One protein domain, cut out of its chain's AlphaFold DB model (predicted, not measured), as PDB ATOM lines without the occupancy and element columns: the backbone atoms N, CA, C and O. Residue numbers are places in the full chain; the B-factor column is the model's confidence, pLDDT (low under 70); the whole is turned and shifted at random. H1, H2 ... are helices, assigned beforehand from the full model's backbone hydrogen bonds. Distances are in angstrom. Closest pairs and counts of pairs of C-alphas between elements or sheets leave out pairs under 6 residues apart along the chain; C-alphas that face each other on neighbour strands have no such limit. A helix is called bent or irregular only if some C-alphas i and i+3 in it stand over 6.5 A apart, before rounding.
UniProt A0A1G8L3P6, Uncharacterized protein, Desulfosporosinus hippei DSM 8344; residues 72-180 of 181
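What this domain is: This is residues 72 to 180 of the 181 residues of an uncharacterized protein of Desulfosporosinus hippei DSM 8344 (UniProt A0A1G8L3P6). Short helices cluster round H5 in the middle: H1 and H3 pack on it, H2 packs on H1 at one end, and H4 packs on the long helix H6. H6 packs on H5 with its residues 154 to 164, and residues 173 to 180 stick out of the body as a tail. The printed part has 109 residues and is all helix, with H1 to H6 in order and no named strand. It is compact, with a radius of gyration of the C-alphas of 14.9 A and spans of 46 by 34 by 26 A.

How they stand to each other: H1, residues 72 to 85, touches H2, residues 92 to 104, only just about perpendicular at 71 degrees; their closest C-alphas, Leu 77 and Ile 98, are 6.7 A apart. The hub is H5, residues 133 to 144. H1 touches it with residues 74 to 79 alone, at a steep tilt of 47 degrees, closest at C-alphas Ala 78 and Phe 142, 5.2 A. H3, residues 106 to 112, touches H5 at a shallow 15 degrees, closest at C-alphas Val 108 and Glu 135, 6.4 A. H4, residues 116 to 124, is irregular, with C-alphas 117 and 120 7.1 A apart. H6, residues 154 to 178, touches H4 with residues 162 to 169 alone, closest at C-alphas Tyr 120 and Thr 162, 5.9 A. H1 and H6 are apart. Every O i to N i+4 pair is within hydrogen-bond range in H1, H2, H3, H5 and H6, but 3 of 5 in H4.

Where its parts are: H1 begins at C-alpha 72 (66.889, 218.935, 104.236) and is 20.1 A long. H6, 36.6 A long, ends at C-alpha 178 (64.379, 203.302, 67.965).

The domain as a whole: The C-alphas of Glu 93 and Glu 180, the two farthest apart, are 47.0 A apart. The printed part has no cut and no long link. pLDDT is under 70 at residue 149 and residues 172 to 180.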
ATOM      1  N   SER A  72      65.679 218.229 104.678       80.19
ATOM      2  CA  SER A  72      66.889 218.935 104.236       80.19
ATOM      3  C   SER A  72      68.128 218.054 104.337       80.19
ATOM      4  O   SER A  72      68.914 218.030 103.393       80.19
ATOM      5  N   ASP A  73      68.249 217.266 105.410       83.94
ATOM      6  CA  ASP A  73      69.396 216.371 105.587       83.94
ATOM      7  C   ASP A  73      69.410 215.287 104.502       83.94
ATOM      8  O   ASP A  73      70.459 214.964 103.957       83.94
ATOM      9  N   PHE A  74      68.244 214.755 104.114       85.19
ATOM     10  CA  PHE A  74      68.155 213.801 103.002       85.19
ATOM     11  C   PHE A  74      68.536 214.405 101.657       85.19
ATOM     12  O   PHE A  74      69.173 213.728 100.850       85.19
ATOM     13  N   ILE A  75      68.172 215.662 101.410       83.69
ATOM     14  CA  ILE A  75      68.555 216.354 100.179       83.69
ATOM     15  C   ILE A  75      70.073 216.527 100.116       83.69
ATOM     16  O   ILE A  75      70.681 216.271  99.076       83.69
ATOM     17  N   GLU A  76      70.679 216.956 101.218       88.38
ATOM     18  CA  GLU A  76      72.123 217.134 101.319       88.38
ATOM     19  C   GLU A  76      72.862 215.802 101.167       88.38
ATOM     20  O   GLU A  76      73.730 215.676 100.306       88.38
ATOM     21  N   LEU A  77      72.448 214.769 101.903       90.12
ATOM     22  CA  LEU A  77      73.032 213.430 101.817       90.12
ATOM     23  C   LEU A  77      72.922 212.830 100.415       90.12
ATOM     24  O   LEU A  77      73.881 212.232  99.931       90.12
ATOM     25  N   ALA A  78      71.789 213.010  99.732       88.38
ATOM     26  CA  ALA A  78      71.630 212.541  98.361       88.38
ATOM     27  C   ALA A  78      72.610 213.234  97.399       88.38
ATOM     28  O   ALA A  78      73.184 212.581  96.527       88.38
ATOM     29  N   LYS A  79      72.851 214.541  97.579       88.75
ATOM     30  CA  LYS A  79      73.860 215.280  96.806       88.75
ATOM     31  C   LYS A  79      75.272 214.786  97.109       88.75
ATOM     32  O   LYS A  79      76.019 214.534  96.169       88.75
ATOM     33  N   LEU A  80      75.623 214.615  98.384       90.69
ATOM     34  CA  LEU A  80      76.941 214.128  98.800       90.69
ATOM     35  C   LEU A  80      77.227 212.722  98.258       90.69
ATOM     36  O   LEU A  80      78.300 212.481  97.713       90.69
ATOM     37  N   LEU A  81      76.245 211.819  98.317       88.81
ATOM     38  CA  LEU A  81      76.369 210.472  97.757       88.81
ATOM     39  C   LEU A  81      76.536 210.487  96.232       88.81
ATOM     40  O   LEU A  81      77.355 209.738  95.702       88.81
ATOM     41  N   ASN A  82      75.814 211.353  95.515       85.81
ATOM     42  CA  ASN A  82      75.990 211.501  94.067       85.81
ATOM     43  C   ASN A  82      77.359 212.099  93.703       85.81
ATOM     44  O   ASN A  82      77.993 211.619  92.765       85.81
ATOM     45  N   ARG A  83      77.859 213.077  94.470       87.81
ATOM     46  CA  ARG A  83      79.226 213.609  94.313       87.81
ATOM     47  C   ARG A  83      80.281 212.522  94.539       87.81
ATOM     48  O   ARG A  83      81.175 212.354  93.712       87.81
ATOM     49  N   GLY A  84      80.120 211.719  95.595       82.19
ATOM     50  CA  GLY A  84      80.993 210.578  95.882       82.19
ATOM     51  C   GLY A  84      81.008 209.534  94.758       82.19
ATOM     52  O   GLY A  84      82.077 209.072  94.361       82.19
ATOM     53  N   LYS A  85      79.847 209.215  94.166       78.81
ATOM     54  CA  LYS A  85      79.759 208.328  92.987       78.81
ATOM     55  C   LYS A  85      80.506 208.864  91.768       78.81
ATOM     56  O   LYS A  85      81.120 208.086  91.040       78.81
ATOM     57  N   SER A  86      80.481 210.178  91.566       81.00
ATOM     58  CA  SER A  86      81.221 210.862  90.500       81.00
ATOM     59  C   SER A  86      82.722 211.000  90.790       81.00
ATOM     60  O   SER A  86      83.433 211.620  90.003       81.00
ATOM     61  N   LYS A  87      83.223 210.407  91.889       79.06
ATOM     62  CA  LYS A  87      84.615 210.503  92.363       79.06
ATOM     63  C   LYS A  87      85.072 211.941  92.635       79.06
ATOM     64  O   LYS A  87      86.265 212.233  92.562       79.06
ATOM     65  N   GLU A  88      84.141 212.836  92.955       84.50
ATOM     66  CA  GLU A  88      84.504 214.155  93.464       84.50
ATOM     67  C   GLU A  88      85.115 214.037  94.862       84.50
ATOM     68  O   GLU A  88      84.749 213.158  95.647       84.50
ATOM     69  N   LEU A  89      86.039 214.945  95.185       87.56
ATOM     70  CA  LEU A  89      86.652 214.982  96.506       87.56
ATOM     71  C   LEU A  89      85.603 215.402  97.547       87.56
ATOM     72  O   LEU A  89      85.013 216.482  97.447       87.56
ATOM     73  N   LEU A  90      85.390 214.543  98.541       87.88
ATOM     74  CA  LEU A  90      84.589 214.834  99.725       87.88
ATOM     75  C   LEU A  90      85.523 215.208 100.875       87.88
ATOM     76  O   LEU A  90      86.596 214.629 101.042       87.88
ATOM     77  N   THR A  91      85.111 216.179 101.677       91.56
ATOM     78  CA  THR A  91      85.788 216.519 102.930       91.56
ATOM     79  C   THR A  91      85.614 215.396 103.957       91.56
ATOM     80  O   THR A  91      84.661 214.616 103.905       91.56
ATOM     81  N   GLU A  92      86.504 215.330 104.949       90.06
ATOM     82  CA  GLU A  92      86.389 214.350 106.042       90.06
ATOM     83  C   GLU A  92      85.083 214.485 106.840       90.06
ATOM     84  O   GLU A  92      84.630 213.529 107.469       90.06
ATOM     85  N   GLU A  93      84.497 215.682 106.877       89.00
ATOM     86  CA  GLU A  93      83.216 215.928 107.535       89.00
ATOM     87  C   GLU A  93      82.047 215.397 106.693       89.00
ATOM     88  O   GLU A  93      81.196 214.675 107.216       89.00
ATOM     89  N   GLU A  94      82.048 215.656 105.382       88.62
ATOM     90  CA  GLU A  94      81.057 215.104 104.449       88.62
ATOM     91  C   GLU A  94      81.087 213.570 104.436       88.62
ATOM     92  O   GLU A  94      80.032 212.934 104.509       88.62
ATOM     93  N   GLN A  95      82.279 212.965 104.418       88.38
ATOM     94  CA  GLN A  95      82.423 211.510 104.464       88.38
ATOM     95  C   GLN A  95      81.894 210.935 105.784       88.38
ATOM     96  O   GLN A  95      81.110 209.988 105.771       88.38
ATOM     97  N   ARG A  96      82.221 211.554 106.927       88.12
ATOM     98  CA  ARG A  96      81.679 211.138 108.233       88.12
ATOM     99  C   ARG A  96      80.153 211.228 108.293       88.12
ATOM    100  O   ARG A  96      79.523 210.393 108.947       88.12
ATOM    101  N   ASN A  97      79.554 212.219 107.635       87.12
ATOM    102  CA  ASN A  97      78.101 212.349 107.549       87.12
ATOM    103  C   ASN A  97      77.478 211.220 106.715       87.12
ATOM    104  O   ASN A  97      76.474 210.640 107.138       87.12
ATOM    105  N   ILE A  98      78.098 210.855 105.589       88.38
ATOM    106  CA  ILE A  98      77.694 209.692 104.786       88.38
ATOM    107  C   ILE A  98      77.812 208.401 105.602       88.38
ATOM    108  O   ILE A  98      76.853 207.631 105.663       88.38
ATOM    109  N   ASP A  99      78.945 208.177 106.269       88.06
ATOM    110  CA  ASP A  99      79.194 206.953 107.037       88.06
ATOM    111  C   ASP A  99      78.156 206.785 108.154       88.06
ATOM    112  O   ASP A  99      77.573 205.714 108.335       88.06
ATOM    113  N   ARG A 100      77.842 207.876 108.864       86.94
ATOM    114  CA  ARG A 100      76.802 207.886 109.900       86.94
ATOM    115  C   ARG A 100      75.422 207.567 109.327       86.94
ATOM    116  O   ARG A 100      74.644 206.842 109.957       86.94
ATOM    117  N   PHE A 101      75.104 208.092 108.148       87.56
ATOM    118  CA  PHE A 101      73.852 207.796 107.461       87.56
ATOM    119  C   PHE A 101      73.763 206.322 107.053       87.56
ATOM    120  O   PHE A 101      72.747 205.684 107.324       87.56
ATOM    121  N   ILE A 102      74.836 205.757 106.494       86.62
ATOM    122  CA  ILE A 102      74.919 204.347 106.085       86.62
ATOM    123  C   ILE A 102      74.727 203.407 107.278       86.62
ATOM    124  O   ILE A 102      73.958 202.453 107.185       86.62
ATOM    125  N   VAL A 103      75.361 203.703 108.416       86.38
ATOM    126  CA  VAL A 103      75.181 202.928 109.655       86.38
ATOM    127  C   VAL A 103      73.737 203.008 110.159       86.38
ATOM    128  O   VAL A 103      73.197 202.017 110.648       86.38
ATOM    129  N   THR A 104      73.084 204.166 110.009       84.06
ATOM    130  CA  THR A 104      71.686 204.354 110.432       84.06
ATOM    131  C   THR A 104      70.696 203.647 109.496       84.06
ATOM    132  O   THR A 104      69.683 203.122 109.958       84.06
ATOM    133  N   TYR A 105      70.981 203.612 108.189       86.94
ATOM    134  CA  TYR A 105      70.114 203.046 107.150       86.94
ATOM    135  C   TYR A 105      70.859 202.030 106.268       86.94
ATOM    136  O   TYR A 105      71.045 202.255 105.066       86.94
ATOM    137  N   PRO A 106      71.239 200.863 106.817       85.00
ATOM    138  CA  PRO A 106      72.048 199.875 106.098       85.00
ATOM    139  C   PRO A 106      71.347 199.323 104.848       85.00
ATOM    140  O   PRO A 106      71.993 198.998 103.855       85.00
ATOM    141  N   LYS A 107      70.008 199.271 104.848       88.31
ATOM    142  CA  LYS A 107      69.213 198.852 103.682       88.31
ATOM    143  C   LYS A 107      69.374 199.816 102.514       88.31
ATOM    144  O   LYS A 107      69.541 199.390 101.378       88.31
ATOM    145  N   VAL A 108      69.345 201.116 102.806       88.94
ATOM    146  CA  VAL A 108      69.525 202.168 101.803       88.94
ATOM    147  C   VAL A 108      70.940 202.113 101.247       88.94
ATOM    148  O   VAL A 108      71.093 202.181 100.034       88.94
ATOM    149  N   ALA A 109      71.950 201.909 102.097       84.50
ATOM    150  CA  ALA A 109      73.351 201.808 101.684       84.50
ATOM    151  C   ALA A 109      73.587 200.731 100.607       84.50
ATOM    152  O   ALA A 109      74.309 200.960  99.637       84.50
ATOM    153  N   ASN A 110      72.920 199.582 100.738       83.12
ATOM    154  CA  ASN A 110      73.013 198.501  99.757       83.12
ATOM    155  C   ASN A 110      72.370 198.866  98.412       83.12
ATOM    156  O   ASN A 110      72.832 198.408  97.372       83.12
ATOM    157  N   ILE A 111      71.323 199.696  98.420       87.62
ATOM    158  CA  ILE A 111      70.596 200.086  97.205       87.62
ATOM    159  C   ILE A 111      71.232 201.288  96.521       87.62
ATOM    160  O   ILE A 111      71.274 201.334  95.296       87.62
ATOM    161  N   VAL A 112      71.731 202.275  97.271       86.06
ATOM    162  CA  VAL A 112      72.262 203.506  96.667       86.06
ATOM    163  C   VAL A 112      73.447 203.235  95.759       86.06
ATOM    164  O   VAL A 112      73.663 204.034  94.867       86.06
ATOM    165  N   ASN A 113      74.174 202.128  95.908       79.62
ATOM    166  CA  ASN A 113      75.253 201.753  94.989       79.62
ATOM    167  C   ASN A 113      74.761 201.118  93.677       79.62
ATOM    168  O   ASN A 113      75.530 201.024  92.721       79.62
ATOM    169  N   SER A 114      73.489 200.736  93.599       80.12
ATOM    170  CA  SER A 114      72.887 200.115  92.421       80.12
ATOM    171  C   SER A 114      72.517 201.136  91.342       80.12
ATOM    172  O   SER A 114      72.356 202.337  91.592       80.12
ATOM    173  N   ASN A 115      72.361 200.642  90.115       81.50
ATOM    174  CA  ASN A 115      71.767 201.396  89.017       81.50
ATOM    175  C   ASN A 115      70.238 201.464  89.197       81.50
ATOM    176  O   ASN A 115      69.639 200.554  89.768       81.50
ATOM    177  N   VAL A 116      69.591 202.506  88.660       83.06
ATOM    178  CA  VAL A 116      68.120 202.605  88.582       83.06
ATOM    179  C   VAL A 116      67.519 201.360  87.920       83.06
ATOM    180  O   VAL A 116      66.466 200.891  88.347       83.06
ATOM    181  N   ASN A 117      68.220 200.777  86.943       77.94
ATOM    182  CA  ASN A 117      67.793 199.549  86.269       77.94
ATOM    183  C   ASN A 117      67.567 198.383  87.245       77.94
ATOM    184  O   ASN A 117      66.605 197.632  87.098       77.94
ATOM    185  N   ASP A 118      68.410 198.282  88.271       84.00
ATOM    186  CA  ASP A 118      68.372 197.208  89.263       84.00
ATOM    187  C   ASP A 118      67.529 197.581  90.489       84.00
ATOM    188  O   ASP A 118      67.305 196.747  91.367       84.00
ATOM    189  N   LEU A 119      67.032 198.824  90.554       86.06
ATOM    190  CA  LEU A 119      66.307 199.360  91.706       86.06
ATOM    191  C   LEU A 119      65.042 198.558  92.012       86.06
ATOM    192  O   LEU A 119      64.721 198.358  93.180       86.06
ATOM    193  N   TYR A 120      64.347 198.066  90.982       83.19
ATOM    194  CA  TYR A 120      63.177 197.211  91.168       83.19
ATOM    195  C   TYR A 120      63.561 195.948  91.954       83.19
ATOM    196  O   TYR A 120      63.053 195.719  93.049       83.19
ATOM    197  N   ASN A 121      64.539 195.182  91.463       83.00
ATOM    198  CA  ASN A 121      64.994 193.954  92.120       83.00
ATOM    199  C   ASN A 121      65.581 194.228  93.515       83.00
ATOM    200  O   ASN A 121      65.302 193.485  94.454       83.00
ATOM    201  N   ALA A 122      66.329 195.322  93.671       85.94
ATOM    202  CA  ALA A 122      66.925 195.721  94.943       85.94
ATOM    203  C   ALA A 122      65.881 196.128  96.002       85.94
ATOM    204  O   ALA A 122      66.078 195.902  97.193       85.94
ATOM    205  N   LEU A 123      64.747 196.708  95.594       86.00
ATOM    206  CA  LEU A 123      63.643 197.008  96.511       86.00
ATOM    207  C   LEU A 123      62.902 195.744  96.947       86.00
ATOM    208  O   LEU A 123      62.529 195.643  98.115       86.00
ATOM    209  N   TYR A 124      62.703 194.796  96.026       84.88
ATOM    210  CA  TYR A 124      62.001 193.536  96.291       84.88
ATOM    211  C   TYR A 124      62.860 192.479  96.996       84.88
ATOM    212  O   TYR A 124      62.303 191.533  97.550       84.88
ATOM    213  N   SER A 125      64.187 192.644  97.064       86.69
ATOM    214  CA  SER A 125      65.044 191.786  97.897       86.69
ATOM    215  C   SER A 125      64.818 191.989  99.402       86.69
ATOM    216  O   SER A 125      65.322 191.216 100.212       86.69
ATOM    217  N   ILE A 126      64.080 193.034  99.787       85.62
ATOM    218  CA  ILE A 126      63.660 193.325 101.159       85.62
ATOM    219  C   ILE A 126      62.130 193.320 101.195       85.62
ATOM    220  O   ILE A 126      61.478 193.915 100.338       85.62
ATOM    221  N   ALA A 127      61.539 192.686 102.210       83.44
ATOM    222  CA  ALA A 127      60.087 192.650 102.340       83.44
ATOM    223  C   ALA A 127      59.506 194.084 102.405       83.44
ATOM    224  O   ALA A 127      59.998 194.908 103.185       83.44
ATOM    225  N   PRO A 128      58.427 194.411 101.661       81.81
ATOM    226  CA  PRO A 128      57.810 195.745 101.673       81.81
ATOM    227  C   PRO A 128      57.434 196.261 103.076       81.81
ATOM    228  O   PRO A 128      57.412 197.469 103.337       81.81
ATOM    229  N   SER A 129      57.142 195.345 104.003       83.62
ATOM    230  CA  SER A 129      56.865 195.632 105.414       83.62
ATOM    231  C   SER A 129      58.061 196.206 106.166       83.62
ATOM    232  O   SER A 129      57.854 196.972 107.107       83.62
ATOM    233  N   ASP A 130      59.279 195.900 105.742       87.38
ATOM    234  CA  ASP A 130      60.487 196.167 106.520       87.38
ATOM    235  C   ASP A 130      61.092 197.529 106.189       87.38
ATOM    236  O   ASP A 130      61.954 198.025 106.915       87.38
ATOM    237  N   TRP A 131      60.620 198.162 105.119       89.56
ATOM    238  CA  TRP A 131      60.968 199.533 104.789       89.56
ATOM    239  C   TRP A 131      60.341 200.524 105.769       89.56
ATOM    240  O   TRP A 131      59.198 200.376 106.221       89.56
ATOM    241  N   THR A 132      61.073 201.591 106.058       89.38
ATOM    242  CA  THR A 132      60.562 202.776 106.742       89.38
ATOM    243  C   THR A 132      60.170 203.849 105.727       89.38
ATOM    244  O   THR A 132      60.678 203.909 104.609       89.38
ATOM    245  N   ILE A 133      59.259 204.744 106.116       88.25
ATOM    246  CA  ILE A 133      58.846 205.870 105.259       88.25
ATOM    247  C   ILE A 133      60.042 206.765 104.912       88.25
ATOM    248  O   ILE A 133      60.137 207.245 103.786       88.25
ATOM    249  N   SER A 134      60.945 206.982 105.868       86.88
ATOM    250  CA  SER A 134      62.140 207.802 105.682       86.88
ATOM    251  C   SER A 134      63.086 207.221 104.631       86.88
ATOM    252  O   SER A 134      63.499 207.953 103.738       86.88
ATOM    253  N   GLU A 135      63.361 205.913 104.684       90.25
ATOM    254  CA  GLU A 135      64.199 205.234 103.684       90.25
ATOM    255  C   GLU A 135      63.598 205.356 102.283       90.25
ATOM    256  O   GLU A 135      64.288 205.738 101.343       90.25
ATOM    257  N   LEU A 136      62.293 205.107 102.143       90.81
ATOM    258  CA  LEU A 136      61.626 205.195 100.845       90.81
ATOM    259  C   LEU A 136      61.625 206.628 100.297       90.81
ATOM    260  O   LEU A 136      61.904 206.841  99.120       90.81
ATOM    261  N   ARG A 137      61.366 207.633 101.141       88.31
ATOM    262  CA  ARG A 137      61.445 209.046 100.732       88.31
ATOM    263  C   ARG A 137      62.849 209.428 100.281       88.31
ATOM    264  O   ARG A 137      62.984 210.111  99.269       88.31
ATOM    265  N   PHE A 138      63.865 208.972 101.009       90.69
ATOM    266  CA  PHE A 138      65.251 209.186 100.626       90.69
ATOM    267  C   PHE A 138      65.549 208.555  99.260       90.69
ATOM    268  O   PHE A 138      66.050 209.248  98.384       90.69
ATOM    269  N   LEU A 139      65.189 207.283  99.038       91.25
ATOM    270  CA  LEU A 139      65.434 206.586  97.767       91.25
ATOM    271  C   LEU A 139      64.735 207.270  96.587       91.25
ATOM    272  O   LEU A 139      65.328 207.433  95.523       91.25
ATOM    273  N   LEU A 140      63.493 207.714  96.782       89.25
ATOM    274  CA  LEU A 140      62.742 208.432  95.759       89.25
ATOM    275  C   LEU A 140      63.428 209.750  95.364       89.25
ATOM    276  O   LEU A 140      63.534 210.070  94.178       89.25
ATOM    277  N   TYR A 141      63.922 210.496  96.353       88.12
ATOM    278  CA  TYR A 141      64.677 211.715  96.098       88.12
ATOM    279  C   TYR A 141      66.030 211.413  95.445       88.12
ATOM    280  O   TYR A 141      66.402 212.056  94.469       88.12
ATOM    281  N   PHE A 142      66.749 210.410  95.944       90.44
ATOM    282  CA  PHE A 142      68.083 210.050  95.478       90.44
ATOM    283  C   PHE A 142      68.105 209.622  94.006       90.44
ATOM    284  O   PHE A 142      68.955 210.092  93.254       90.44
ATOM    285  N   PHE A 143      67.167 208.767  93.581       87.25
ATOM    286  CA  PHE A 143      67.143 208.237  92.214       87.25
ATOM    287  C   PHE A 143      66.372 209.104  91.217       87.25
ATOM    288  O   PHE A 143      66.727 209.125  90.042       87.25
ATOM    289  N   PHE A 144      65.328 209.811  91.661       86.12
ATOM    290  CA  PHE A 144      64.410 210.509  90.752       86.12
ATOM    291  C   PHE A 144      64.258 212.004  91.048       86.12
ATOM    292  O   PHE A 144      63.534 212.690  90.334       86.12
ATOM    293  N   ASN A 145      64.916 212.531  92.090       84.56
ATOM    294  CA  ASN A 145      64.777 213.920  92.547       84.56
ATOM    295  C   ASN A 145      63.310 214.317  92.840       84.56
ATOM    296  O   ASN A 145      62.941 215.490  92.775       84.56
ATOM    297  N   ILE A 146      62.457 213.343  93.185       83.94
ATOM    298  CA  ILE A 146      61.042 213.563  93.507       83.94
ATOM    299  C   ILE A 146      60.889 213.740  95.021       83.94
ATOM    300  O   ILE A 146      61.301 212.889  95.810       83.94
ATOM    301  N   ARG A 147      60.240 214.835  95.436       81.06
ATOM    302  CA  ARG A 147      59.895 215.106  96.841       81.06
ATOM    303  C   ARG A 147      58.440 214.743  97.125       81.06
ATOM    304  O   ARG A 147      57.543 215.152  96.392       81.06
ATOM    305  N   ILE A 148      58.194 214.025  98.224       72.69
ATOM    306  CA  ILE A 148      56.839 213.743  98.719       72.69
ATOM    307  C   ILE A 148      56.606 214.539 100.000       72.69
ATOM    308  O   ILE A 148      56.958 214.110 101.098       72.69
ATOM    309  N   THR A 149      55.939 215.676  99.840       68.81
ATOM    310  CA  THR A 149      55.553 216.578 100.933       68.81
ATOM    311  C   THR A 149      54.229 216.174 101.591       68.81
ATOM    312  O   THR A 149      53.946 216.556 102.726       68.81
ATOM    313  N   SER A 150      53.412 215.361 100.914       72.44
ATOM    314  CA  SER A 150      52.113 214.909 101.416       72.44
ATOM    315  C   SER A 150      52.222 213.717 102.378       72.44
ATOM    316  O   SER A 150      53.168 212.919 102.343       72.44
ATOM    317  N   LYS A 151      51.225 213.571 103.265       77.19
ATOM    318  CA  LYS A 151      51.057 212.387 104.127       77.19
ATOM    319  C   LYS A 151      50.637 211.174 103.281       77.19
ATOM    320  O   LYS A 151      49.475 210.788 103.281       77.19
ATOM    321  N   LYS A 152      51.587 210.580 102.558       79.94
ATOM    322  CA  LYS A 152      51.420 209.283 101.890       79.94
ATOM    323  C   LYS A 152      51.751 208.138 102.841       79.94
ATOM    324  O   LYS A 152      52.687 208.225 103.638       79.94
ATOM    325  N   LYS A 153      50.986 207.053 102.748       87.12
ATOM    326  CA  LYS A 153      51.264 205.786 103.426       87.12
ATOM    327  C   LYS A 153      52.518 205.153 102.831       87.12
ATOM    328  O   LYS A 153      52.844 205.350 101.665       87.12
ATOM    329  N   LYS A 154      53.184 204.312 103.625       88.50
ATOM    330  CA  LYS A 154      54.381 203.569 103.207       88.50
ATOM    331  C   LYS A 154      54.198 202.850 101.864       88.50
ATOM    332  O   LYS A 154      55.037 203.004 100.986       88.50
ATOM    333  N   LYS A 155      53.090 202.113 101.712       89.44
ATOM    334  CA  LYS A 155      52.768 201.379 100.479       89.44
ATOM    335  C   LYS A 155      52.700 202.308  99.266       89.44
ATOM    336  O   LYS A 155      53.310 202.015  98.257       89.44
ATOM    337  N   GLU A 156      52.044 203.461  99.396       88.00
ATOM    338  CA  GLU A 156      51.932 204.423  98.294       88.00
ATOM    339  C   GLU A 156      53.298 204.966  97.865       88.00
ATOM    340  O   GLU A 156      53.536 205.160  96.681       88.00
ATOM    341  N   ILE A 157      54.204 205.220  98.814       90.00
ATOM    342  CA  ILE A 157      55.561 205.678  98.493       90.00
ATOM    343  C   ILE A 157      56.341 204.561  97.796       90.00
ATOM    344  O   ILE A 157      57.006 204.822  96.799       90.00
ATOM    345  N   PHE A 158      56.231 203.326  98.292       90.25
ATOM    346  CA  PHE A 158      56.852 202.158  97.673       90.25
ATOM    347  C   PHE A 158      56.376 201.977  96.224       90.25
ATOM    348  O   PHE A 158      57.205 201.901  95.323       90.25
ATOM    349  N   ASP A 159      55.059 202.020  95.998       88.88
ATOM    350  CA  ASP A 159      54.440 201.893  94.676       88.88
ATOM    351  C   ASP A 159      54.883 203.020  93.725       88.88
ATOM    352  O   ASP A 159      55.092 202.791  92.538       88.88
ATOM    353  N   ILE A 160      55.072 204.251  94.223       89.75
ATOM    354  CA  ILE A 160      55.606 205.353  93.407       89.75
ATOM    355  C   ILE A 160      57.037 205.046  92.958       89.75
ATOM    356  O   ILE A 160      57.348 205.232  91.782       89.75
ATOM    357  N   ILE A 161      57.907 204.582  93.858       89.12
ATOM    358  CA  ILE A 161      59.309 204.296  93.519       89.12
ATOM    359  C   ILE A 161      59.387 203.165  92.491       89.12
ATOM    360  O   ILE A 161      60.080 203.307  91.485       89.12
ATOM    361  N   THR A 162      58.659 202.067  92.708       87.44
ATOM    362  CA  THR A 162      58.684 200.911  91.802       87.44
ATOM    363  C   THR A 162      58.087 201.241  90.438       87.44
ATOM    364  O   THR A 162      58.687 200.892  89.422       87.44
ATOM    365  N   ASN A 163      56.972 201.980  90.389       86.00
ATOM    366  CA  ASN A 163      56.388 202.437  89.128       86.00
ATOM    367  C   ASN A 163      57.320 203.404  88.387       86.00
ATOM    368  O   ASN A 163      57.469 203.290  87.175       86.00
ATOM    369  N   THR A 164      57.983 204.325  89.093       86.31
ATOM    370  CA  THR A 164      58.925 205.269  88.465       86.31
ATOM    371  C   THR A 164      60.141 204.536  87.901       86.31
ATOM    372  O   THR A 164      60.536 204.793  86.767       86.31
ATOM    373  N   ALA A 165      60.689 203.565  88.641       85.44
ATOM    374  CA  ALA A 165      61.775 202.713  88.160       85.44
ATOM    375  C   ALA A 165      61.363 201.903  86.921       85.44
ATOM    376  O   ALA A 165      62.108 201.840  85.946       85.44
ATOM    377  N   TYR A 166      60.154 201.331  86.927       82.88
ATOM    378  CA  TYR A 166      59.613 200.601  85.782       82.88
ATOM    379  C   TYR A 166      59.480 201.495  84.543       82.88
ATOM    380  O   TYR A 166      59.962 201.132  83.473       82.88
ATOM    381  N   GLN A 167      58.881 202.682  84.691       79.31
ATOM    382  CA  GLN A 167      58.715 203.637  83.591       79.31
ATOM    383  C   GLN A 167      60.062 204.114  83.040       79.31
ATOM    384  O   GLN A 167      60.232 204.165  81.827       79.31
ATOM    385  N   TYR A 168      61.033 204.389  83.914       79.94
ATOM    386  CA  TYR A 168      62.391 204.763  83.511       79.94
ATOM    387  C   TYR A 168      63.078 203.661  82.693       79.94
ATOM    388  O   TYR A 168      63.730 203.933  81.687       79.94
ATOM    389  N   ASN A 169      62.917 202.400  83.099       74.94
ATOM    390  CA  ASN A 169      63.486 201.267  82.370       74.94
ATOM    391  C   ASN A 169      62.783 201.037  81.026       74.94
ATOM    392  O   ASN A 169      63.442 200.704  80.041       74.94
ATOM    393  N   TYR A 170      61.463 201.238  80.982       76.12
ATOM    394  CA  TYR A 170      60.657 201.106  79.771       76.12
ATOM    395  C   TYR A 170      60.956 202.204  78.740       76.12
ATOM    396  O   TYR A 170      61.145 201.904  77.566       76.12
ATOM    397  N   SER A 171      61.075 203.472  79.149       70.62
ATOM    398  CA  SER A 171      61.439 204.551  78.218       70.62
ATOM    399  C   SER A 171      62.816 204.315  77.598       70.62
ATOM    400  O   SER A 171      63.003 204.476  76.396       70.62
ATOM    401  N   ARG A 172      63.770 203.825  78.394       61.78
ATOM    402  CA  ARG A 172      65.132 203.549  77.927       61.78
ATOM    403  C   ARG A 172      65.231 202.350  76.979       61.78
ATOM    404  O   ARG A 172      66.137 202.315  76.146       61.78
ATOM    405  N   SER A 173      64.358 201.350  77.121       63.25
ATOM    406  CA  SER A 173      64.303 200.222  76.183       63.25
ATOM    407  C   SER A 173      63.667 200.619  74.851       63.25
ATOM    408  O   SER A 173      64.124 200.151  73.810       63.25
ATOM    409  N   LEU A 174      62.684 201.525  74.867       60.69
ATOM    410  CA  LEU A 174      62.126 202.117  73.649       60.69
ATOM    411  C   LEU A 174      63.163 202.952  72.892       60.69
ATOM    412  O   LEU A 174      63.287 202.791  71.682       60.69
ATOM    413  N   ASP A 175      63.952 203.769  73.595       59.34
ATOM    414  CA  ASP A 175      65.030 204.541  72.967       59.34
ATOM    415  C   ASP A 175      66.045 203.616  72.284       59.34
ATOM    416  O   ASP A 175      66.390 203.833  71.129       59.34
ATOM    417  N   LYS A 176      66.472 202.529  72.943       55.84
ATOM    418  CA  LYS A 176      67.388 201.549  72.330       55.84
ATOM    419  C   LYS A 176      66.831 200.916  71.053       55.84
ATOM    420  O   LYS A 176      67.576 200.773  70.094       55.84
ATOM    421  N   ASN A 177      65.544 200.579  71.027       52.97
ATOM    422  CA  ASN A 177      64.919 199.972  69.850       52.97
ATOM    423  C   ASN A 177      64.728 200.969  68.692       52.97
ATOM    424  O   ASN A 177      64.752 200.568  67.534       52.97
ATOM    425  N   ASN A 178      64.580 202.265  68.984       49.22
ATOM    426  CA  ASN A 178      64.379 203.302  67.965       49.22
ATOM    427  C   ASN A 178      65.679 203.772  67.285       49.22
ATOM    428  O   ASN A 178      65.604 204.470  66.279       49.22
ATOM    429  N   PHE A 179      66.856 203.415  67.812       47.03
ATOM    430  CA  PHE A 179      68.160 203.712  67.195       47.03
ATOM    431  C   PHE A 179      68.800 202.497  66.494       47.03
ATOM    432  O   PHE A 179      69.884 202.630  65.929       47.03
ATOM    433  N   GLU A 180      68.148 201.329  66.518       45.12
ATOM    434  CA  GLU A 180      68.575 200.106  65.811       45.12
ATOM    435  C   GLU A 180      67.716 199.791  64.561       45.12
ATOM    436  O   GLU A 180      67.848 198.714  63.980       45.12
TER     437      GLU A 180